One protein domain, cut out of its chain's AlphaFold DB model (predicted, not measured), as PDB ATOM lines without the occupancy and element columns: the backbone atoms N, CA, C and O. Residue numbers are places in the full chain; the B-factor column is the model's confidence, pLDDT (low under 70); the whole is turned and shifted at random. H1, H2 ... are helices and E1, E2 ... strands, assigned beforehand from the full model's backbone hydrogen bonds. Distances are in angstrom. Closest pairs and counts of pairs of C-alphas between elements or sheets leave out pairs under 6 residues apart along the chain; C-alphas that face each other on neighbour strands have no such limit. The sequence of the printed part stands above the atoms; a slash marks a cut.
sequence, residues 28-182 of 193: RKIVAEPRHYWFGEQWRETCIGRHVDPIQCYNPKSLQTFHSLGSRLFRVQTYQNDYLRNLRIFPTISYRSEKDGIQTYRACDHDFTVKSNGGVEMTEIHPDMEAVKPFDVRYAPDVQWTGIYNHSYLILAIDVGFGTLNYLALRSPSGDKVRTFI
ATOM      1  N   ARG A  28       1.814 -34.847   9.661       72.56
ATOM      2  CA  ARG A  28       1.127 -33.651  10.175       72.56
ATOM      3  C   ARG A  28       0.915 -33.714  11.684       72.56
ATOM      4  O   ARG A  28       1.129 -32.715  12.356       72.56
ATOM      5  N   LYS A  29       0.532 -34.879  12.215       77.25
ATOM      6  CA  LYS A  29       0.348 -35.078  13.656       77.25
ATOM      7  C   LYS A  29       1.662 -34.930  14.431       77.25
ATOM      8  O   LYS A  29       1.664 -34.260  15.453       77.25
ATOM      9  N   ILE A  30       2.755 -35.516  13.940       72.19
ATOM     10  CA  ILE A  30       4.083 -35.428  14.572       72.19
ATOM     11  C   ILE A  30       4.636 -34.000  14.466       72.19
ATOM     12  O   ILE A  30       5.110 -33.459  15.455       72.19
ATOM     13  N   VAL A  31       4.506 -33.361  13.297       65.62
ATOM     14  CA  VAL A  31       4.918 -31.963  13.062       65.62
ATOM     15  C   VAL A  31       4.142 -30.988  13.947       65.62
ATOM     16  O   VAL A  31       4.687 -29.968  14.357       65.62
ATOM     17  N   ALA A  32       2.893 -31.310  14.282       67.25
ATOM     18  CA  ALA A  32       2.089 -30.532  15.213       67.25
ATOM     19  C   ALA A  32       2.431 -30.783  16.693       67.25
ATOM     20  O   ALA A  32       1.904 -30.072  17.544       67.25
ATOM     21  N   GLU A  33       3.271 -31.773  17.025       69.69
ATOM     22  CA  GLU A  33       3.624 -32.091  18.408       69.69
ATOM     23  C   GLU A  33       4.824 -31.248  18.873       69.69
ATOM     24  O   GLU A  33       5.973 -31.562  18.549       69.69
ATOM     25  N   PRO A  34       4.618 -30.182  19.670       60.06
ATOM     26  CA  PRO A  34       5.642 -29.152  19.846       60.06
ATOM     27  C   PRO A  34       6.789 -29.579  20.778       60.06
ATOM     28  O   PRO A  34       7.795 -28.884  20.876       60.06
ATOM     29  N   ARG A  35       6.669 -30.744  21.436       65.50
ATOM     30  CA  ARG A  35       7.710 -31.348  22.290       65.50
ATOM     31  C   ARG A  35       8.682 -32.255  21.537       65.50
ATOM     32  O   ARG A  35       9.697 -32.642  22.107       65.50
ATOM     33  N   HIS A  36       8.373 -32.634  20.297       70.31
ATOM     34  CA  HIS A  36       9.205 -33.568  19.530       70.31
ATOM     35  C   HIS A  36      10.436 -32.906  18.900       70.31
ATOM     36  O   HIS A  36      11.367 -33.600  18.487       70.31
ATOM     37  N   TYR A  37      10.458 -31.576  18.837       73.31
ATOM     38  CA  TYR A  37      11.499 -30.808  18.171       73.31
ATOM     39  C   TYR A  37      12.293 -29.974  19.178       73.31
ATOM     40  O   TYR A  37      11.746 -29.443  20.138       73.31
ATOM     41  N   TRP A  38      13.596 -29.820  18.930       71.88
ATOM     42  CA  TRP A  38      14.492 -28.950  19.712       71.88
ATOM     43  C   TRP A  38      14.351 -27.462  19.311       71.88
ATOM     44  O   TRP A  38      15.261 -26.656  19.497       71.88
ATOM     45  N   PHE A  39      13.239 -27.111  18.665       71.12
ATOM     46  CA  PHE A  39      12.903 -25.783  18.162       71.12
ATOM     47  C   PHE A  39      11.380 -25.586  18.217       71.12
ATOM     48  O   PHE A  39      10.640 -26.554  18.383       71.12
ATOM     49  N   GLY A  40      10.904 -24.348  18.074       68.44
ATOM     50  CA  GLY A  40       9.483 -24.008  18.211       68.44
ATOM     51  C   GLY A  40       9.166 -23.238  19.492       68.44
ATOM     52  O   GLY A  40      10.008 -23.077  20.378       68.44
ATOM     53  N   GLU A  41       7.925 -22.759  19.601       66.31
ATOM     54  CA  GLU A  41       7.497 -21.899  20.714       66.31
ATOM     55  C   GLU A  41       7.552 -22.590  22.080       66.31
ATOM     56  O   GLU A  41       7.928 -21.962  23.064       66.31
ATOM     57  N   GLN A  42       7.245 -23.887  22.146       68.31
ATOM     58  CA  GLN A  42       7.321 -24.636  23.402       68.31
ATOM     59  C   GLN A  42       8.772 -24.861  23.846       68.31
ATOM     60  O   GLN A  42       9.082 -24.758  25.030       68.31
ATOM     61  N   TRP A  43       9.687 -25.122  22.906       71.94
ATOM     62  CA  TRP A  43      11.116 -25.205  23.218       71.94
ATOM     63  C   TRP A  43      11.665 -23.842  23.655       71.94
ATOM     64  O   TRP A  43      12.447 -23.766  24.601       71.94
ATOM     65  N   ARG A  44      11.187 -22.746  23.047       68.62
ATOM     66  CA  ARG A  44      11.536 -21.377  23.453       68.62
ATOM     67  C   ARG A  44      11.280 -21.128  24.933       68.62
ATOM     68  O   ARG A  44      12.139 -20.539  25.576       68.62
ATOM     69  N   GLU A  45      10.160 -21.593  25.477       71.44
ATOM     70  CA  GLU A  45       9.854 -21.443  26.908       71.44
ATOM     71  C   GLU A  45      10.911 -22.098  27.808       71.44
ATOM     72  O   GLU A  45      11.223 -21.570  28.871       71.44
ATOM     73  N   THR A  46      11.535 -23.190  27.356       73.38
ATOM     74  CA  THR A  46      12.642 -23.844  28.079       73.38
ATOM     75  C   THR A  46      13.984 -23.123  27.917       73.38
ATOM     76  O   THR A  46      14.868 -23.264  28.760       73.38
ATOM     77  N   CYS A  47      14.127 -22.315  26.863       69.50
ATOM     78  CA  CYS A  47      15.333 -21.548  26.551       69.50
ATOM     79  C   CYS A  47      15.350 -20.133  27.153       69.50
ATOM     80  O   CYS A  47      16.297 -19.382  26.913       69.50
ATOM     81  N   ILE A  48      14.316 -19.736  27.902       62.84
ATOM     82  CA  ILE A  48      14.221 -18.414  28.528       62.84
ATOM     83  C   ILE A  48      14.680 -18.524  29.992       62.84
ATOM     84  O   ILE A  48      13.974 -19.050  30.846       62.84
ATOM     85  N   GLY A  49      15.878 -18.014  30.297       63.81
ATOM     86  CA  GLY A  49      16.421 -17.960  31.659       63.81
ATOM     87  C   GLY A  49      17.750 -17.201  31.737       63.81
ATOM     88  O   GLY A  49      18.494 -17.150  30.763       63.81
ATOM     89  N   ARG A  50      18.081 -16.617  32.902       56.72
ATOM     90  CA  ARG A  50      19.291 -15.776  33.094       56.72
ATOM     91  C   ARG A  50      20.630 -16.489  32.837       56.72
ATOM     92  O   ARG A  50      21.631 -15.810  32.646       56.72
ATOM     93  N   HIS A  51      20.653 -17.821  32.855       58.03
ATOM     94  CA  HIS A  51      21.873 -18.633  32.734       58.03
ATOM     95  C   HIS A  51      21.857 -19.599  31.543       58.03
ATOM     96  O   HIS A  51      22.734 -20.454  31.442       58.03
ATOM     97  N   VAL A  52      20.871 -19.488  30.650       66.12
ATOM     98  CA  VAL A  52      20.788 -20.334  29.457       66.12
ATOM     99  C   VAL A  52      21.370 -19.551  28.290       66.12
ATOM    100  O   VAL A  52      20.812 -18.527  27.910       66.12
ATOM    101  N   ASP A  53      22.493 -20.017  27.731       68.75
ATOM    102  CA  ASP A  53      22.976 -19.509  26.446       68.75
ATOM    103  C   ASP A  53      21.983 -19.957  25.371       68.75
ATOM    104  O   ASP A  53      21.913 -21.156  25.054       68.75
ATOM    105  N   PRO A  54      21.184 -19.047  24.799       65.62
ATOM    106  CA  PRO A  54      20.128 -19.498  23.930       65.62
ATOM    107  C   PRO A  54      20.677 -19.912  22.553       65.62
ATOM    108  O   PRO A  54      20.017 -20.691  21.868       65.62
ATOM    109  N   ILE A  55      21.930 -19.564  22.203       68.81
ATOM    110  CA  ILE A  55      22.641 -20.189  21.075       68.81
ATOM    111  C   ILE A  55      22.740 -21.698  21.297       68.81
ATOM    112  O   ILE A  55      22.386 -22.483  20.417       68.81
ATOM    113  N   GLN A  56      23.197 -22.114  22.479       70.94
ATOM    114  CA  GLN A  56      23.328 -23.532  22.812       70.94
ATOM    115  C   GLN A  56      21.968 -24.223  22.924       70.94
ATOM    116  O   GLN A  56      21.856 -25.399  22.585       70.94
ATOM    117  N   CYS A  57      20.932 -23.492  23.343       73.06
ATOM    118  CA  CYS A  57      19.588 -24.041  23.490       73.06
ATOM    119  C   CYS A  57      18.921 -24.373  22.143       73.06
ATOM    120  O   CYS A  57      18.323 -25.439  22.005       73.06
ATOM    121  N   TYR A  58      19.059 -23.510  21.129       72.62
ATOM    122  CA  TYR A  58      18.510 -23.763  19.786       72.62
ATOM    123  C   TYR A  58      19.468 -24.539  18.867       72.62
ATOM    124  O   TYR A  58      19.049 -25.086  17.844       72.62
ATOM    125  N   ASN A  59      20.753 -24.621  19.222       74.31
ATOM    126  CA  ASN A  59      21.778 -25.350  18.477       74.31
ATOM    127  C   ASN A  59      22.610 -26.269  19.387       74.31
ATOM    128  O   ASN A  59      23.821 -26.053  19.553       74.31
ATOM    129  N   PRO A  60      21.987 -27.304  19.979       75.19
ATOM    130  CA  PRO A  60      22.673 -28.188  20.906       75.19
ATOM    131  C   PRO A  60      23.860 -28.865  20.219       75.19
ATOM    132  O   PRO A  60      23.781 -29.279  19.061       75.19
ATOM    133  N   LYS A  61      24.966 -29.015  20.958       78.88
ATOM    134  CA  LYS A  61      26.236 -29.558  20.443       78.88
ATOM    135  C   LYS A  61      26.072 -30.913  19.742       78.88
ATOM    136  O   LYS A  61      26.734 -31.173  18.744       78.88
ATOM    137  N   SER A  62      25.146 -31.744  20.217       79.81
ATOM    138  CA  SER A  62      24.823 -33.054  19.634       79.81
ATOM    139  C   SER A  62      24.234 -32.996  18.220       79.81
ATOM    140  O   SER A  62      24.295 -33.996  17.511       79.81
ATOM    141  N   LEU A  63      23.671 -31.857  17.803       77.44
ATOM    142  CA  LEU A  63      23.069 -31.673  16.480       77.44
ATOM    143  C   LEU A  63      23.939 -30.842  15.525       77.44
ATOM    144  O   LEU A  63      23.570 -30.647  14.367       77.44
ATOM    145  N   GLN A  64      25.105 -30.368  15.977       75.25
ATOM    146  CA  GLN A  64      25.999 -29.520  15.180       75.25
ATOM    147  C   GLN A  64      26.699 -30.260  14.034       75.25
ATOM    148  O   GLN A  64      27.258 -29.615  13.156       75.25
ATOM    149  N   THR A  65      26.677 -31.587  13.995       76.00
ATOM    150  CA  THR A  65      27.229 -32.367  12.873       76.00
ATOM    151  C   THR A  65      26.224 -32.566  11.735       76.00
ATOM    152  O   THR A  65      26.548 -33.186  10.728       76.00
ATOM    153  N   PHE A  66      24.994 -32.067  11.893       75.69
ATOM    154  CA  PHE A  66      23.925 -32.190  10.912       75.69
ATOM    155  C   PHE A  66      23.608 -30.818  10.306       75.69
ATOM    156  O   PHE A  66      23.254 -29.856  11.003       75.69
ATOM    157  N   HIS A  67      23.762 -30.740   8.989       70.00
ATOM    158  CA  HIS A  67      23.848 -29.492   8.232       70.00
ATOM    159  C   HIS A  67      22.495 -28.974   7.734       70.00
ATOM    160  O   HIS A  67      22.265 -27.775   7.752       70.00
ATOM    161  N   SER A  68      21.561 -29.869   7.416       71.88
ATOM    162  CA  SER A  68      20.182 -29.544   7.032       71.88
ATOM    163  C   SER A  68      19.171 -29.875   8.134       71.88
ATOM    164  O   SER A  68      19.407 -30.749   8.975       71.88
ATOM    165  N   LEU A  69      17.983 -29.260   8.089       71.38
ATOM    166  CA  LEU A  69      16.868 -29.628   8.972       71.38
ATOM    167  C   LEU A  69      16.560 -31.132   8.895       71.38
ATOM    168  O   LEU A  69      16.423 -31.784   9.926       71.38
ATOM    169  N   GLY A  70      16.528 -31.694   7.681       68.69
ATOM    170  CA  GLY A  70      16.320 -33.126   7.466       68.69
ATOM    171  C   GLY A  70      17.403 -33.976   8.133       68.69
ATOM    172  O   GLY A  70      17.088 -34.888   8.891       68.69
ATOM    173  N   SER A  71      18.680 -33.635   7.935       71.50
ATOM    174  CA  SER A  71      19.787 -34.349   8.587       71.50
ATOM    175  C   SER A  71      19.706 -34.297  10.114       71.50
ATOM    176  O   SER A  71      19.994 -35.295  10.766       71.50
ATOM    177  N   ARG A  72      19.257 -33.171  10.691       76.69
ATOM    178  CA  ARG A  72      19.078 -33.015  12.142       76.69
ATOM    179  C   ARG A  72      17.924 -33.865  12.665       76.69
ATOM    180  O   ARG A  72      18.069 -34.516  13.694       76.69
ATOM    181  N   LEU A  73      16.807 -33.888  11.936       71.31
ATOM    182  CA  LEU A  73      15.624 -34.682  12.274       71.31
ATOM    183  C   LEU A  73      15.914 -36.186  12.254       71.31
ATOM    184  O   LEU A  73      15.546 -36.895  13.186       71.31
ATOM    185  N   PHE A  74      16.597 -36.665  11.213       75.06
ATOM    186  CA  PHE A  74      16.859 -38.094  11.020       75.06
ATOM    187  C   PHE A  74      18.204 -38.559  11.583       75.06
ATOM    188  O   PHE A  74      18.480 -39.755  11.585       75.06
ATOM    189  N   ARG A  75      19.037 -37.632  12.072       77.06
ATOM    190  CA  ARG A  75      20.411 -37.888  12.531       77.06
ATOM    191  C   ARG A  75      21.276 -38.578  11.471       77.06
ATOM    192  O   ARG A  75      22.055 -39.477  11.779       77.06
ATOM    193  N   VAL A  76      21.153 -38.135  10.221       71.44
ATOM    194  CA  VAL A  76      21.902 -38.665   9.069       71.44
ATOM    195  C   VAL A  76      22.793 -37.570   8.505       71.44
ATOM    196  O   VAL A  76      22.290 -36.529   8.099       71.44
ATOM    197  N   GLN A  77      24.105 -37.793   8.438       69.12
ATOM    198  CA  GLN A  77      25.018 -36.869   7.763       69.12
ATOM    199  C   GLN A  77      24.786 -36.953   6.256       69.12
ATOM    200  O   GLN A  77      25.018 -37.993   5.648       69.12
ATOM    201  N   THR A  78      24.285 -35.876   5.656       59.12
ATOM    202  CA  THR A  78      23.922 -35.901   4.239       59.12
ATOM    203  C   THR A  78      25.120 -35.658   3.323       59.12
ATOM    204  O   THR A  78      25.185 -36.320   2.297       59.12
ATOM    205  N   TYR A  79      26.078 -34.781   3.671       62.12
ATOM    206  CA  TYR A  79      27.223 -34.439   2.804       62.12
ATOM    207  C   TYR A  79      28.405 -33.823   3.585       62.12
ATOM    208  O   TYR A  79      28.194 -33.263   4.658       62.12
ATOM    209  N   GLN A  80      29.619 -33.874   3.012       61.38
ATOM    210  CA  GLN A  80      30.805 -33.115   3.462       61.38
ATOM    211  C   GLN A  80      30.897 -31.752   2.737       61.38
ATOM    212  O   GLN A  80      30.538 -31.651   1.564       61.38
ATOM    213  N   ASN A  81      31.383 -30.697   3.400       56.81
ATOM    214  CA  ASN A  81      31.385 -29.315   2.882       56.81
ATOM    215  C   ASN A  81      32.201 -29.130   1.587       56.81
ATOM    216  O   ASN A  81      31.709 -28.516   0.637       56.81
ATOM    217  N   ASP A  82      33.384 -29.743   1.490       63.34
ATOM    218  CA  ASP A  82      34.211 -29.696   0.271       63.34
ATOM    219  C   ASP A  82      33.479 -30.275  -0.945       63.34
ATOM    220  O   ASP A  82      33.631 -29.802  -2.072       63.34
ATOM    221  N   TYR A  83      32.615 -31.267  -0.714       65.56
ATOM    222  CA  TYR A  83      31.756 -31.815  -1.753       65.56
ATOM    223  C   TYR A  83      30.682 -30.801  -2.172       65.56
ATOM    224  O   TYR A  83      30.530 -30.534  -3.360       65.56
ATOM    225  N   LEU A  84      29.992 -30.163  -1.217       63.16
ATOM    226  CA  LEU A  84      28.931 -29.184  -1.499       63.16
ATOM    227  C   LEU A  84      29.440 -27.941  -2.246       63.16
ATOM    228  O   LEU A  84      28.780 -27.484  -3.183       63.16
ATOM    229  N   ARG A  85      30.622 -27.420  -1.887       62.53
ATOM    230  CA  ARG A  85      31.237 -26.256  -2.557       62.53
ATOM    231  C   ARG A  85      31.520 -26.517  -4.038       62.53
ATOM    232  O   ARG A  85      31.300 -25.642  -4.874       62.53
ATOM    233  N   ASN A  86      31.947 -27.732  -4.379       64.81
ATOM    234  CA  ASN A  86      32.276 -28.105  -5.755       64.81
ATOM    235  C   ASN A  86      31.052 -28.279  -6.658       64.81
ATOM    236  O   ASN A  86      31.163 -28.122  -7.874       64.81
ATOM    237  N   LEU A  87      29.878 -28.552  -6.087       65.06
ATOM    238  CA  LEU A  87      28.661 -28.756  -6.871       65.06
ATOM    239  C   LEU A  87      28.160 -27.466  -7.532       65.06
ATOM    240  O   LEU A  87      27.359 -27.545  -8.457       65.06
ATOM    241  N   ARG A  88      28.588 -26.279  -7.065       67.62
ATOM    242  CA  ARG A  88      28.099 -24.954  -7.513       67.62
ATOM    243  C   ARG A  88      26.570 -24.779  -7.440       67.62
ATOM    244  O   ARG A  88      26.039 -23.761  -7.874       67.62
ATOM    245  N   ILE A  89      25.853 -25.742  -6.860       66.94
ATOM    246  CA  ILE A  89      24.399 -25.715  -6.684       66.94
ATOM    247  C   ILE A  89      23.977 -24.873  -5.481       66.94
ATOM    248  O   ILE A  89      22.806 -24.538  -5.382       66.94
ATOM    249  N   PHE A  90      24.900 -24.512  -4.587       72.81
ATOM    250  CA  PHE A  90      24.598 -23.681  -3.423       72.81
ATOM    251  C   PHE A  90      25.041 -22.235  -3.655       72.81
ATOM    252  O   PHE A  90      26.144 -22.014  -4.163       72.81
ATOM    253  N   PRO A  91      24.211 -21.244  -3.289       77.88
ATOM    254  CA  PRO A  91      24.641 -19.860  -3.275       77.88
ATOM    255  C   PRO A  91      25.628 -19.612  -2.128       77.88
ATOM    256  O   PRO A  91      25.479 -20.151  -1.032       77.88
ATOM    257  N   THR A  92      26.585 -18.722  -2.356       82.88
ATOM    258  CA  THR A  92      27.345 -18.072  -1.291       82.88
ATOM    259  C   THR A  92      26.463 -16.996  -0.669       82.88
ATOM    260  O   THR A  92      25.941 -16.127  -1.369       82.88
ATOM    261  N   ILE A  93      26.275 -17.054   0.646       84.69
ATOM    262  CA  ILE A  93      25.473 -16.091   1.404       84.69
ATOM    263  C   ILE A  93      26.402 -15.404   2.394       84.69
ATOM    264  O   ILE A  93      27.120 -16.079   3.127       84.69
ATOM    265  N   SER A  94      26.386 -14.077   2.441       89.31
ATOM    266  CA  SER A  94      27.177 -13.312   3.403       89.31
ATOM    267  C   SER A  94      26.382 -12.167   4.016       89.31
ATOM    268  O   SER A  94      25.457 -11.631   3.409       89.31
ATOM    269  N   TYR A  95      26.740 -11.796   5.239       89.25
ATOM    270  CA  TYR A  95      26.139 -10.693   5.975       89.25
ATOM    271  C   TYR A  95      27.195  -9.647   6.283       89.25
ATOM    272  O   TYR A  95      28.288  -9.967   6.744       89.25
ATOM    273  N   ARG A  96      26.846  -8.386   6.040       89.62
ATOM    274  CA  ARG A  96      27.671  -7.235   6.398       89.62
ATOM    275  C   ARG A  96      27.239  -6.730   7.765       89.62
ATOM    276  O   ARG A  96      26.061  -6.438   7.950       89.62
ATOM    277  N   SER A  97      28.177  -6.563   8.690       87.31
ATOM    278  CA  SER A  97      27.929  -5.954   9.995       87.31
ATOM    279  C   SER A  97      28.865  -4.778  10.222       87.31
ATOM    280  O   SER A  97      30.080  -4.931  10.255       87.31
ATOM    281  N   GLU A  98      28.296  -3.599  10.446       86.62
ATOM    282  CA  GLU A  98      29.050  -2.418  10.866       86.62
ATOM    283  C   GLU A  98      29.160  -2.447  12.392       86.62
ATOM    284  O   GLU A  98      28.134  -2.456  13.077       86.62
ATOM    285  N   LYS A  99      30.383  -2.539  12.927       82.06
ATOM    286  CA  LYS A  99      30.642  -2.732  14.364       82.06
ATOM    287  C   LYS A  99      31.383  -1.562  15.008       82.06
ATOM    288  O   LYS A  99      32.048  -1.768  16.026       82.06
ATOM    289  N   ASP A 100      31.272  -0.374  14.422       84.50
ATOM    290  CA  ASP A 100      31.928   0.818  14.947       84.50
ATOM    291  C   ASP A 100      31.004   1.561  15.915       84.50
ATOM    292  O   ASP A 100      29.783   1.637  15.714       84.50
ATOM    293  N   GLY A 101      31.596   2.085  16.984       85.50
ATOM    294  CA  GLY A 101      30.913   2.842  18.021       85.50
ATOM    295  C   GLY A 101      29.966   2.034  18.918       85.50
ATOM    296  O   GLY A 101      30.113   0.834  19.166       85.50
ATOM    297  N   ILE A 102      29.001   2.756  19.488       87.00
ATOM    298  CA  ILE A 102      27.948   2.203  20.341       87.00
ATOM    299  C   ILE A 102      26.677   2.147  19.509       87.00
ATOM    300  O   ILE A 102      26.151   3.184  19.108       87.00
ATOM    301  N   GLN A 103      26.177   0.940  19.271       85.75
ATOM    302  CA  GLN A 103      24.955   0.719  18.511       85.75
ATOM    303  C   GLN A 103      23.920   0.004  19.361       85.75
ATOM    304  O   GLN A 103      24.248  -0.850  20.188       85.75
ATOM    305  N   THR A 104      22.658   0.338  19.129       83.88
ATOM    306  CA  THR A 104      21.525  -0.337  19.749       83.88
ATOM    307  C   THR A 104      20.736  -1.104  18.701       83.88
ATOM    308  O   THR A 104      20.584  -0.665  17.562       83.88
ATOM    309  N   TYR A 105      20.253  -2.286  19.069       79.38
ATOM    310  CA  TYR A 105      19.375  -3.081  18.217       79.38
ATOM    311  C   TYR A 105      18.317  -3.789  19.057       79.38
ATOM    312  O   TYR A 105      18.557  -4.129  20.213       79.38
ATOM    313  N   ARG A 106      17.141  -4.022  18.468       72.62
ATOM    314  CA  ARG A 106      16.041  -4.727  19.131       72.62
ATOM    315  C   ARG A 106      15.935  -6.160  18.623       72.62
ATOM    316  O   ARG A 106      15.676  -6.377  17.439       72.62
ATOM    317  N   ALA A 107      16.055  -7.130  19.519       71.56
ATOM    318  CA  ALA A 107      15.874  -8.552  19.234       71.56
ATOM    319  C   ALA A 107      15.194  -9.247  20.420       71.56
ATOM    320  O   ALA A 107      15.269  -8.754  21.535       71.56
ATOM    321  N   CYS A 108      14.488 -10.361  20.207       65.69
ATOM    322  CA  CYS A 108      13.765 -11.055  21.287       65.69
ATOM    323  C   CYS A 108      12.884 -10.158  22.168       65.69
ATOM    324  O   CYS A 108      12.802 -10.382  23.369       65.69
ATOM    325  N   ASP A 109      12.294  -9.098  21.617       66.81
ATOM    326  CA  ASP A 109      11.538  -8.091  22.381       66.81
ATOM    327  C   ASP A 109      12.351  -7.290  23.417       66.81
ATOM    328  O   ASP A 109      11.771  -6.489  24.147       66.81
ATOM    329  N   HIS A 110      13.677  -7.424  23.409       64.38
ATOM    330  CA  HIS A 110      14.635  -6.696  24.235       64.38
ATOM    331  C   HIS A 110      15.462  -5.727  23.383       64.38
ATOM    332  O   HIS A 110      15.744  -5.982  22.208       64.38
ATOM    333  N   ASP A 111      15.872  -4.618  23.992       78.06
ATOM    334  CA  ASP A 111      16.814  -3.680  23.393       78.06
ATOM    335  C   ASP A 111      18.224  -4.014  23.897       78.06
ATOM    336  O   ASP A 111      18.472  -4.132  25.098       78.06
ATOM    337  N   PHE A 112      19.149  -4.205  22.965       79.81
ATOM    338  CA  PHE A 112      20.533  -4.568  23.230       79.81
ATOM    339  C   PHE A 112      21.457  -3.436  22.812       79.81
ATOM    340  O   PHE A 112      21.260  -2.822  21.765       79.81
ATOM    341  N   THR A 113      22.521  -3.234  23.585       84.19
ATOM    342  CA  THR A 113      23.600  -2.303  23.255       84.19
ATOM    343  C   THR A 113      24.861  -3.092  22.945       84.19
ATOM    344  O   THR A 113      25.349  -3.850  23.783       84.19
ATOM    345  N   VAL A 114      25.404  -2.904  21.746       82.94
ATOM    346  CA  VAL A 114      26.683  -3.473  21.322       82.94
ATOM    347  C   VAL A 114      27.692  -2.341  21.256       82.94
ATOM    348  O   VAL A 114      27.520  -1.383  20.507       82.94
ATOM    349  N   LYS A 115      28.744  -2.454  22.066       83.75
ATOM    350  CA  LYS A 115      29.913  -1.583  21.992       83.75
ATOM    351  C   LYS A 115      31.042  -2.375  21.363       83.75
ATOM    352  O   LYS A 115      31.451  -3.399  21.907       83.75
ATOM    353  N   SER A 116      31.525  -1.903  20.227       80.44
ATOM    354  CA  SER A 116      32.641  -2.515  19.528       80.44
ATOM    355  C   SER A 116      33.497  -1.412  18.920       80.44
ATOM    356  O   SER A 116      32.994  -0.380  18.492       80.44
ATOM    357  N   ASN A 117      34.807  -1.629  18.922       77.81
ATOM    358  CA  ASN A 117      35.777  -0.729  18.303       77.81
ATOM    359  C   ASN A 117      36.239  -1.332  16.964       77.81
ATOM    360  O   ASN A 117      37.429  -1.351  16.660       77.81
ATOM    361  N   GLY A 118      35.304  -1.947  16.238       72.44
ATOM    362  CA  GLY A 118      35.561  -2.713  15.021       72.44
ATOM    363  C   GLY A 118      35.023  -1.987  13.796       72.44
ATOM    364  O   GLY A 118      34.081  -1.217  13.896       72.44
ATOM    365  N   GLY A 119      35.607  -2.231  12.627       82.50
ATOM    366  CA  GLY A 119      35.100  -1.675  11.374       82.50
ATOM    367  C   GLY A 119      33.893  -2.444  10.826       82.50
ATOM    368  O   GLY A 119      33.009  -2.909  11.548       82.50
ATOM    369  N   VAL A 120      33.874  -2.587   9.505       84.25
ATOM    370  CA  VAL A 120      32.922  -3.443   8.796       84.25
ATOM    371  C   VAL A 120      33.437  -4.880   8.820       84.25
ATOM    372  O   VAL A 120      34.562  -5.136   8.399       84.25
ATOM    373  N   GLU A 121      32.604  -5.812   9.267       87.62
ATOM    374  CA  GLU A 121      32.872  -7.248   9.225       87.62
ATOM    375  C   GLU A 121      31.928  -7.931   8.231       87.62
ATOM    376  O   GLU A 121      30.765  -7.543   8.094       87.62
ATOM    377  N   MET A 122      32.439  -8.943   7.531       88.31
ATOM    378  CA  MET A 122      31.668  -9.783   6.621       88.31
ATOM    379  C   MET A 122      31.624 -11.200   7.181       88.31
ATOM    380  O   MET A 122      32.665 -11.821   7.383       88.31
ATOM    381  N   THR A 123      30.423 -11.717   7.409       87.88
ATOM    382  CA  THR A 123      30.202 -13.088   7.868       87.88
ATOM    383  C   THR A 123      29.649 -13.914   6.718       87.88
ATOM    384  O   THR A 123      28.489 -13.755   6.340       87.88
ATOM    385  N   GLU A 124      30.477 -14.785   6.142       86.56
ATOM    386  CA  GLU A 124      30.028 -15.781   5.166       86.56
ATOM    387  C   GLU A 124      29.369 -16.962   5.881       86.56
ATOM    388  O   GLU A 124      29.852 -17.455   6.901       86.56
ATOM    389  N   ILE A 125      28.256 -17.418   5.324       80.25
ATOM    390  CA  ILE A 125      27.456 -18.500   5.867       80.25
ATOM    391  C   ILE A 125      27.850 -19.811   5.219       80.25
ATOM    392  O   ILE A 125      27.799 -19.956   3.999       80.25
ATOM    393  N   HIS A 126      28.162 -20.801   6.048       73.75
ATOM    394  CA  HIS A 126      28.411 -22.161   5.593       73.75
ATOM    395  C   HIS A 126      27.874 -23.182   6.604       73.75
ATOM    396  O   HIS A 126      27.794 -22.883   7.794       73.75
ATOM    397  N   PRO A 127      27.523 -24.409   6.183       68.25
ATOM    398  CA  PRO A 127      26.857 -25.367   7.069       68.25
ATOM    399  C   PRO A 127      27.672 -25.821   8.295       68.25
ATOM    400  O   PRO A 127      27.099 -26.362   9.245       68.25
ATOM    401  N   ASP A 128      28.988 -25.594   8.282       68.38
ATOM    402  CA  ASP A 128      29.910 -25.920   9.383       68.38
ATOM    403  C   ASP A 128      30.140 -24.762  10.358       68.38
ATOM    404  O   ASP A 128      30.811 -24.943  11.371       68.38
ATOM    405  N   MET A 129      29.614 -23.569  10.071       73.62
ATOM    406  CA  MET A 129      29.900 -22.394  10.885       73.62
ATOM    407  C   MET A 129      29.293 -22.509  12.283       73.62
ATOM    408  O   MET A 129      28.250 -23.150  12.489       73.62
ATOM    409  N   GLU A 130      29.914 -21.851  13.255       74.88
ATOM    410  CA  GLU A 130      29.267 -21.626  14.542       74.88
ATOM    411  C   GLU A 130      28.042 -20.724  14.382       74.88
ATOM    412  O   GLU A 130      27.931 -19.933  13.447       74.88
ATOM    413  N   ALA A 131      27.088 -20.867  15.297       73.81
ATOM    414  CA  ALA A 131      25.904 -20.027  15.278       73.81
ATOM    415  C   ALA A 131      26.292 -18.549  15.434       73.81
ATOM    416  O   ALA A 131      27.126 -18.189  16.264       73.81
ATOM    417  N   VAL A 132      25.652 -17.699  14.636       76.62
ATOM    418  CA  VAL A 132      25.989 -16.280  14.547       76.62
ATOM    419  C   VAL A 132      25.079 -15.459  15.453       76.62
ATOM    420  O   VAL A 132      23.888 -15.756  15.607       76.62
ATOM    421  N   LYS A 133      25.628 -14.400  16.052       76.12
ATOM    422  CA  LYS A 133      24.841 -13.471  16.866       76.12
ATOM    423  C   LYS A 133      23.877 -12.692  15.970       76.12
ATOM    424  O   LYS A 133      24.286 -12.240  14.904       76.12
ATOM    425  N   PRO A 134      22.640 -12.422  16.420       77.56
ATOM    426  CA  PRO A 134      21.673 -11.653  15.636       77.56
ATOM    427  C   PRO A 134      22.191 -10.308  15.143       77.56
ATOM    428  O   PRO A 134      21.878  -9.901  14.030       77.56
ATOM    429  N   PHE A 135      23.002  -9.629  15.961       81.31
ATOM    430  CA  PHE A 135      23.604  -8.356  15.587       81.31
ATOM    431  C   PHE A 135      24.395  -8.460  14.279       81.31
ATOM    432  O   PHE A 135      24.250  -7.599  13.418       81.31
ATOM    433  N   ASP A 136      25.166  -9.529  14.091       83.50
ATOM    434  CA  ASP A 136      26.069  -9.682  12.946       83.50
ATOM    435  C   ASP A 136      25.312  -9.977  11.636       83.50
ATOM    436  O   ASP A 136      25.827  -9.745  10.546       83.50
ATOM    437  N   VAL A 137      24.058 -10.427  11.739       82.50
ATOM    438  CA  VAL A 137      23.189 -10.822  10.614       82.50
ATOM    439  C   VAL A 137      21.913  -9.975  10.533       82.50
ATOM    440  O   VAL A 137      20.911 -10.384   9.948       82.50
ATOM    441  N   ARG A 138      21.929  -8.779  11.138       79.88
ATOM    442  CA  ARG A 138      20.748  -7.904  11.267       79.88
ATOM    443  C   ARG A 138      20.321  -7.212   9.969       79.88
ATOM    444  O   ARG A 138      19.229  -6.652   9.918       79.88
ATOM    445  N   TYR A 139      21.173  -7.222   8.948       84.44
ATOM    446  CA  TYR A 139      20.899  -6.637   7.637       84.44
ATOM    447  C   TYR A 139      20.600  -7.713   6.593       84.44
ATOM    448  O   TYR A 139      20.817  -8.902   6.818       84.44
ATOM    449  N   ALA A 140      20.095  -7.285   5.435       84.38
ATOM    450  CA  ALA A 140      19.834  -8.189   4.326       84.38
ATOM    451  C   ALA A 140      21.129  -8.905   3.888       84.38
ATOM    452  O   ALA A 140      22.165  -8.242   3.773       84.38
ATOM    453  N   PRO A 141      21.078 -10.220   3.612       87.25
ATOM    454  CA  PRO A 141      22.233 -10.932   3.091       87.25
ATOM    455  C   PRO A 141      22.599 -10.445   1.689       87.25
ATOM    456  O   PRO A 141      21.720 -10.150   0.868       87.25
ATOM    457  N   ASP A 142      23.894 -10.460   1.392       87.12
ATOM    458  CA  ASP A 142      24.362 -10.562   0.018       87.12
ATOM    459  C   ASP A 142      24.370 -12.034  -0.393       87.12
ATOM    460  O   ASP A 142      24.957 -12.886   0.274       87.12
ATOM    461  N   VAL A 143      23.683 -12.330  -1.490       82.81
ATOM    462  CA  VAL A 143      23.564 -13.684  -2.026       82.81
ATOM    463  C   VAL A 143      24.223 -13.686  -3.388       82.81
ATOM    464  O   VAL A 143      23.779 -12.965  -4.282       82.81
ATOM    465  N   GLN A 144      25.233 -14.524  -3.571       81.56
ATOM    466  CA  GLN A 144      25.950 -14.713  -4.826       81.56
ATOM    467  C   GLN A 144      25.788 -16.163  -5.269       81.56
ATOM    468  O   GLN A 144      26.055 -17.085  -4.509       81.56
ATOM    469  N   TRP A 145      25.321 -16.386  -6.495       80.25
ATOM    470  CA  TRP A 145      25.053 -17.737  -6.987       80.25
ATOM    471  C   TRP A 145      25.644 -17.905  -8.378       80.25
ATOM    472  O   TRP A 145      25.094 -17.419  -9.361       80.25
ATOM    473  N   THR A 146      26.800 -18.560  -8.444       71.75
ATOM    474  CA  THR A 146      27.592 -18.675  -9.676       71.75
ATOM    475  C   THR A 146      27.203 -19.873 -10.536       71.75
ATOM    476  O   THR A 146      27.415 -19.835 -11.737       71.75
ATOM    477  N   GLY A 147      26.627 -20.938  -9.972       66.12
ATOM    478  CA  GLY A 147      26.263 -22.139 -10.740       66.12
ATOM    479  C   GLY A 147      24.951 -22.044 -11.509       66.12
ATOM    480  O   GLY A 147      24.532 -23.021 -12.122       66.12
ATOM    481  N   ILE A 148      24.290 -20.891 -11.468       65.12
ATOM    482  CA  ILE A 148      22.949 -20.726 -11.991       65.12
ATOM    483  C   ILE A 148      22.920 -19.552 -12.975       65.12
ATOM    484  O   ILE A 148      22.947 -18.383 -12.596       65.12
ATOM    485  N   TYR A 149      22.847 -19.885 -14.263       66.94
ATOM    486  CA  TYR A 149      22.779 -18.925 -15.360       66.94
ATOM    487  C   TYR A 149      21.405 -18.989 -16.041       66.94
ATOM    488  O   TYR A 149      20.783 -20.045 -16.103       66.94
ATOM    489  N   ASN A 150      20.934 -17.857 -16.566       71.56
ATOM    490  CA  ASN A 150      19.804 -17.749 -17.503       71.56
ATOM    491  C   ASN A 150      18.392 -18.146 -17.032       71.56
ATOM    492  O   ASN A 150      17.473 -18.108 -17.850       71.56
ATOM    493  N   HIS A 151      18.155 -18.422 -15.748       76.44
ATOM    494  CA  HIS A 151      16.780 -18.527 -15.239       76.44
ATOM    495  C   HIS A 151      16.502 -17.555 -14.093       76.44
ATOM    496  O   HIS A 151      17.399 -16.880 -13.586       76.44
ATOM    497  N   SER A 152      15.222 -17.440 -13.739       79.31
ATOM    498  CA  SER A 152      14.779 -16.654 -12.590       79.31
ATOM    499  C   SER A 152      14.522 -17.567 -11.400       79.31
ATOM    500  O   SER A 152      13.989 -18.662 -11.569       79.31
ATOM    501  N   TYR A 153      14.884 -17.105 -10.208       79.12
ATOM    502  CA  TYR A 153      14.863 -17.902  -8.989       79.12
ATOM    503  C   TYR A 153      14.272 -17.119  -7.838       79.12
ATOM    504  O   TYR A 153      14.486 -15.912  -7.699       79.12
ATOM    505  N   LEU A 154      13.556 -17.852  -6.995       82.62
ATOM    506  CA  LEU A 154      13.048 -17.367  -5.730       82.62
ATOM    507  C   LEU A 154      13.993 -17.826  -4.620       82.62
ATOM    508  O   LEU A 154      14.188 -19.024  -4.430       82.62
ATOM    509  N   ILE A 155      14.570 -16.879  -3.890       80.25
ATOM    510  CA  ILE A 155      15.401 -17.140  -2.716       80.25
ATOM    511  C   ILE A 155      14.569 -16.815  -1.482       80.25
ATOM    512  O   ILE A 155      14.038 -15.709  -1.360       80.25
ATOM    513  N   LEU A 156      14.476 -17.780  -0.571       82.94
ATOM    514  CA  LEU A 156      13.760 -17.663   0.693       82.94
ATOM    515  C   LEU A 156      14.729 -17.961   1.837       82.94
ATOM    516  O   LEU A 156      15.347 -19.022   1.843       82.94
ATOM    517  N   ALA A 157      14.828 -17.063   2.816       80.50
ATOM    518  CA  ALA A 157      15.405 -17.401   4.115       80.50
ATOM    519  C   ALA A 157      14.264 -17.540   5.119       80.50
ATOM    520  O   ALA A 157      13.582 -16.558   5.431       80.50
ATOM    521  N   ILE A 158      14.047 -18.764   5.590       76.94
ATOM    522  CA  ILE A 158      12.969 -19.111   6.511       76.94
ATOM    523  C   ILE A 158      13.595 -19.538   7.831       76.94
ATOM    524  O   ILE A 158      14.468 -20.403   7.861       76.94
ATOM    525  N   ASP A 159      13.122 -18.956   8.923       73.50
ATOM    526  CA  ASP A 159      13.389 -19.464  10.256       73.50
ATOM    527  C   ASP A 159      12.401 -20.589  10.559       73.50
ATOM    528  O   ASP A 159      11.224 -20.354  10.830       73.50
ATOM    529  N   VAL A 160      12.874 -21.829  10.486       69.62
ATOM    530  CA  VAL A 160      12.048 -23.011  10.766       69.62
ATOM    531  C   VAL A 160      11.685 -23.088  12.256       69.62
ATOM    532  O   VAL A 160      10.627 -23.607  12.603       69.62
ATOM    533  N   GLY A 161      12.516 -22.527  13.138       66.19
ATOM    534  CA  GLY A 161      12.264 -22.489  14.575       66.19
ATOM    535  C   GLY A 161      11.056 -21.636  14.948       66.19
ATOM    536  O   GLY A 161      10.363 -21.948  15.913       66.19
ATOM    537  N   PHE A 162      10.791 -20.592  14.166       66.69
ATOM    538  CA  PHE A 162       9.732 -19.615  14.436       66.69
ATOM    539  C   PHE A 162       8.681 -19.521  13.319       66.69
ATOM    540  O   PHE A 162       7.729 -18.752  13.431       66.69
ATOM    541  N   GLY A 163       8.839 -20.290  12.238       69.06
ATOM    542  CA  GLY A 163       7.950 -20.266  11.077       69.06
ATOM    543  C   GLY A 163       7.938 -18.922  10.344       69.06
ATOM    544  O   GLY A 163       6.933 -18.574   9.726       69.06
ATOM    545  N   THR A 164       9.015 -18.133  10.426       72.50
ATOM    546  CA  THR A 164       9.053 -16.779   9.859       72.50
ATOM    547  C   THR A 164       9.837 -16.718   8.558       72.50
ATOM    548  O   THR A 164      10.927 -17.266   8.435       72.50
ATOM    549  N   LEU A 165       9.306 -15.984   7.581       78.62
ATOM    550  CA  LEU A 165      10.053 -15.584   6.392       78.62
ATOM    551  C   LEU A 165      10.883 -14.338   6.726       78.62
ATOM    552  O   LEU A 165      10.319 -13.281   7.006       78.62
ATOM    553  N   ASN A 166      12.208 -14.460   6.698       78.12
ATOM    554  CA  ASN A 166      13.138 -13.378   7.037       78.12
ATOM    555  C   ASN A 166      13.676 -12.666   5.788       78.12
ATOM    556  O   ASN A 166      13.986 -11.475   5.824       78.12
ATOM    557  N   TYR A 167      13.761 -13.376   4.663       83.38
ATOM    558  CA  TYR A 167      14.225 -12.816   3.399       83.38
ATOM    559  C   TYR A 167      13.504 -13.455   2.218       83.38
ATOM    560  O   TYR A 167      13.316 -14.670   2.184       83.38
ATOM    561  N   LEU A 168      13.145 -12.621   1.249       85.56
ATOM    562  CA  LEU A 168      12.551 -12.997  -0.023       85.56
ATOM    563  C   LEU A 168      13.264 -12.227  -1.129       85.56
ATOM    564  O   LEU A 168      13.279 -10.993  -1.106       85.56
ATOM    565  N   ALA A 169      13.792 -12.934  -2.123       84.38
ATOM    566  CA  ALA A 169      14.268 -12.299  -3.340       84.38
ATOM    567  C   ALA A 169      13.834 -13.041  -4.600       84.38
ATOM    568  O   ALA A 169      13.973 -14.257  -4.690       84.38
ATOM    569  N   LEU A 170      13.351 -12.287  -5.590       84.62
ATOM    570  CA  LEU A 170      13.181 -12.760  -6.959       84.62
ATOM    571  C   LEU A 170      14.365 -12.268  -7.788       84.62
ATOM    572  O   LEU A 170      14.424 -11.093  -8.170       84.62
ATOM    573  N   ARG A 171      15.297 -13.177  -8.069       77.44
ATOM    574  CA  ARG A 171      16.455 -12.920  -8.921       77.44
ATOM    575  C   ARG A 171      16.141 -13.315 -10.349       77.44
ATOM    576  O   ARG A 171      15.629 -14.403 -10.585       77.44
ATOM    577  N   SER A 172      16.460 -12.444 -11.296       77.56
ATOM    578  CA  SER A 172      16.361 -12.728 -12.727       77.56
ATOM    579  C   SER A 172      17.705 -12.462 -13.411       77.56
ATOM    580  O   SER A 172      18.538 -11.762 -12.833       77.56
ATOM    581  N   PRO A 173      17.939 -12.963 -14.638       73.56
ATOM    582  CA  PRO A 173      19.187 -12.705 -15.362       73.56
ATOM    583  C   PRO A 173      19.478 -11.210 -15.578       73.56
ATOM    584  O   PRO A 173      20.633 -10.814 -15.666       73.56
ATOM    585  N   SER A 174      18.439 -10.368 -15.608       76.44
ATOM    586  CA  SER A 174      18.545  -8.905 -15.705       76.44
ATOM    587  C   SER A 174      18.748  -8.197 -14.355       76.44
ATOM    588  O   SER A 174      18.634  -6.977 -14.289       76.44
ATOM    589  N   GLY A 175      18.978  -8.941 -13.269       69.81
ATOM    590  CA  GLY A 175      19.077  -8.424 -11.903       69.81
ATOM    591  C   GLY A 175      17.862  -8.747 -11.031       69.81
ATOM    592  O   GLY A 175      16.917  -9.433 -11.446       69.81
ATOM    593  N   ASP A 176      17.893  -8.273  -9.789       68.56
ATOM    594  CA  ASP A 176      16.881  -8.605  -8.784       68.56
ATOM    595  C   ASP A 176      15.666  -7.694  -8.909       68.56
ATOM    596  O   ASP A 176      15.790  -6.472  -8.893       68.56
ATOM    597  N   LYS A 177      14.482  -8.301  -9.031       67.69
ATOM    598  CA  LYS A 177      13.228  -7.567  -9.257       67.69
ATOM    599  C   LYS A 177      12.490  -7.241  -7.969       67.69
ATOM    600  O   LYS A 177      11.805  -6.229  -7.890       67.69
ATOM    601  N   VAL A 178      12.617  -8.103  -6.968       65.75
ATOM    602  CA  VAL A 178      12.019  -7.911  -5.647       65.75
ATOM    603  C   VAL A 178      13.035  -8.391  -4.631       65.75
ATOM    604  O   VAL A 178      13.475  -9.533  -4.716       65.75
ATOM    605  N   ARG A 179      13.409  -7.528  -3.687       72.38
ATOM    606  CA  ARG A 179      14.144  -7.898  -2.475       72.38
ATOM    607  C   ARG A 179      13.364  -7.354  -1.292       72.38
ATOM    608  O   ARG A 179      13.257  -6.142  -1.125       72.38
ATOM    609  N   THR A 180      12.830  -8.245  -0.473       73.88
ATOM    610  CA  THR A 180      12.201  -7.878   0.791       73.88
ATOM    611  C   THR A 180      12.972  -8.558   1.898       73.88
ATOM    612  O   THR A 180      12.981  -9.782   2.022       73.88
ATOM    613  N   PHE A 181      13.633  -7.741   2.707       72.88
ATOM    614  CA  PHE A 181      14.179  -8.179   3.973       72.88
ATOM    615  C   PHE A 181      13.184  -7.804   5.057       72.88
ATOM    616  O   PHE A 181      12.880  -6.627   5.261       72.88
ATOM    617  N   ILE A 182      12.654  -8.815   5.731       63.19
ATOM    618  CA  ILE A 182      11.799  -8.599   6.884       63.19
ATOM    619  C   ILE A 182      12.747  -8.527   8.074       63.19
ATOM    620  O   ILE A 182      13.056  -9.538   8.703       63.19
TER     621      ILE A 182
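What this domain is: This is residues 28 to 182 of the 193 residues of an uncharacterized protein of Gongylonema pulchrum (UniProt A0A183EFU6). A long two-stranded hairpin, E1 and E2, folds over into an arch with short H6 tucked under it, while a three-stranded sheet, E4 to E6, stands as a separate slab. Short E3 lies beside the beginning of E1, and five short helices, H1 to H5, are strung loosely along one side. The printed part has 155 residues, with named elements in the order H1 H2 H3 H4 H5 E1 E2 H6 E3 E4 E5 E6; the class is mixed, helices and strands. The sheets, E2 E1 E3 and E4 E5 E6, are antiparallel. The whole is only just compact, close to loose, with a radius of gyration of the C-alphas of 17.5 A and spans of 49 by 45 by 29 A.

How they stand to each other: H1, residues 28 to 31, H2, 41 to 46, H3, 54 to 58, H4, 69 to 74, and H5, 81 to 86, touch no helix, though H2 and H3 are near each other, with 7 pairs of C-alphas within 10 A. Every O i to N i+4 pair is within hydrogen-bond range in H3 and H4, and 1 of 2 in H2 and in H5; H1 and the later H6, residues 134 to 137, are too short for such a pair. E1, residues 92 to 107, and E2, 110 to 125, form a hairpin, with N 97 and O 121 at 2.8 A; E1 bends by 127 degrees at residue 102 and E2 by 112 degrees at residue 117. H6 is at the sheet's level, its closest C-alphas to E1 being those of Asp 136 and Ser 97, 5.1 A apart. E3, residues 142 to 144, is antiparallel to E1, with N 94 and O 142 at 2.9 A. E2, H6 and E3 form a split strand-helix-strand unit, two strands running the same way with E1 between them, its crossover right-handed. E4, residues 153 to 159, E5, 164 to 172, and E6, 175 to 181, form a meander, each strand the antiparallel neighbour of the one before: N 155 and O 169 are at 2.8 A, N 170 and O 178 at 2.9 A. E3 and E4 are apart.

Where its parts are: H1 begins at C-alpha 28, (1.127, -33.651, 10.175). E1 measures 25.4 A, E2 25.3 A, E4 19.4 A, E5 24.1 A and E6 16.6 A. E6 ends at C-alpha 181, (14.179, -8.179, 3.973).

The domain as a whole: The C-alphas farthest apart, those of Arg 50 and Asn 150, are 50.6 A apart. The printed part has no cut and no long link. Mean pLDDT of the printed part is 74.5; 49 residues are under 70, among them residues 47 to 55 and 77 to 89.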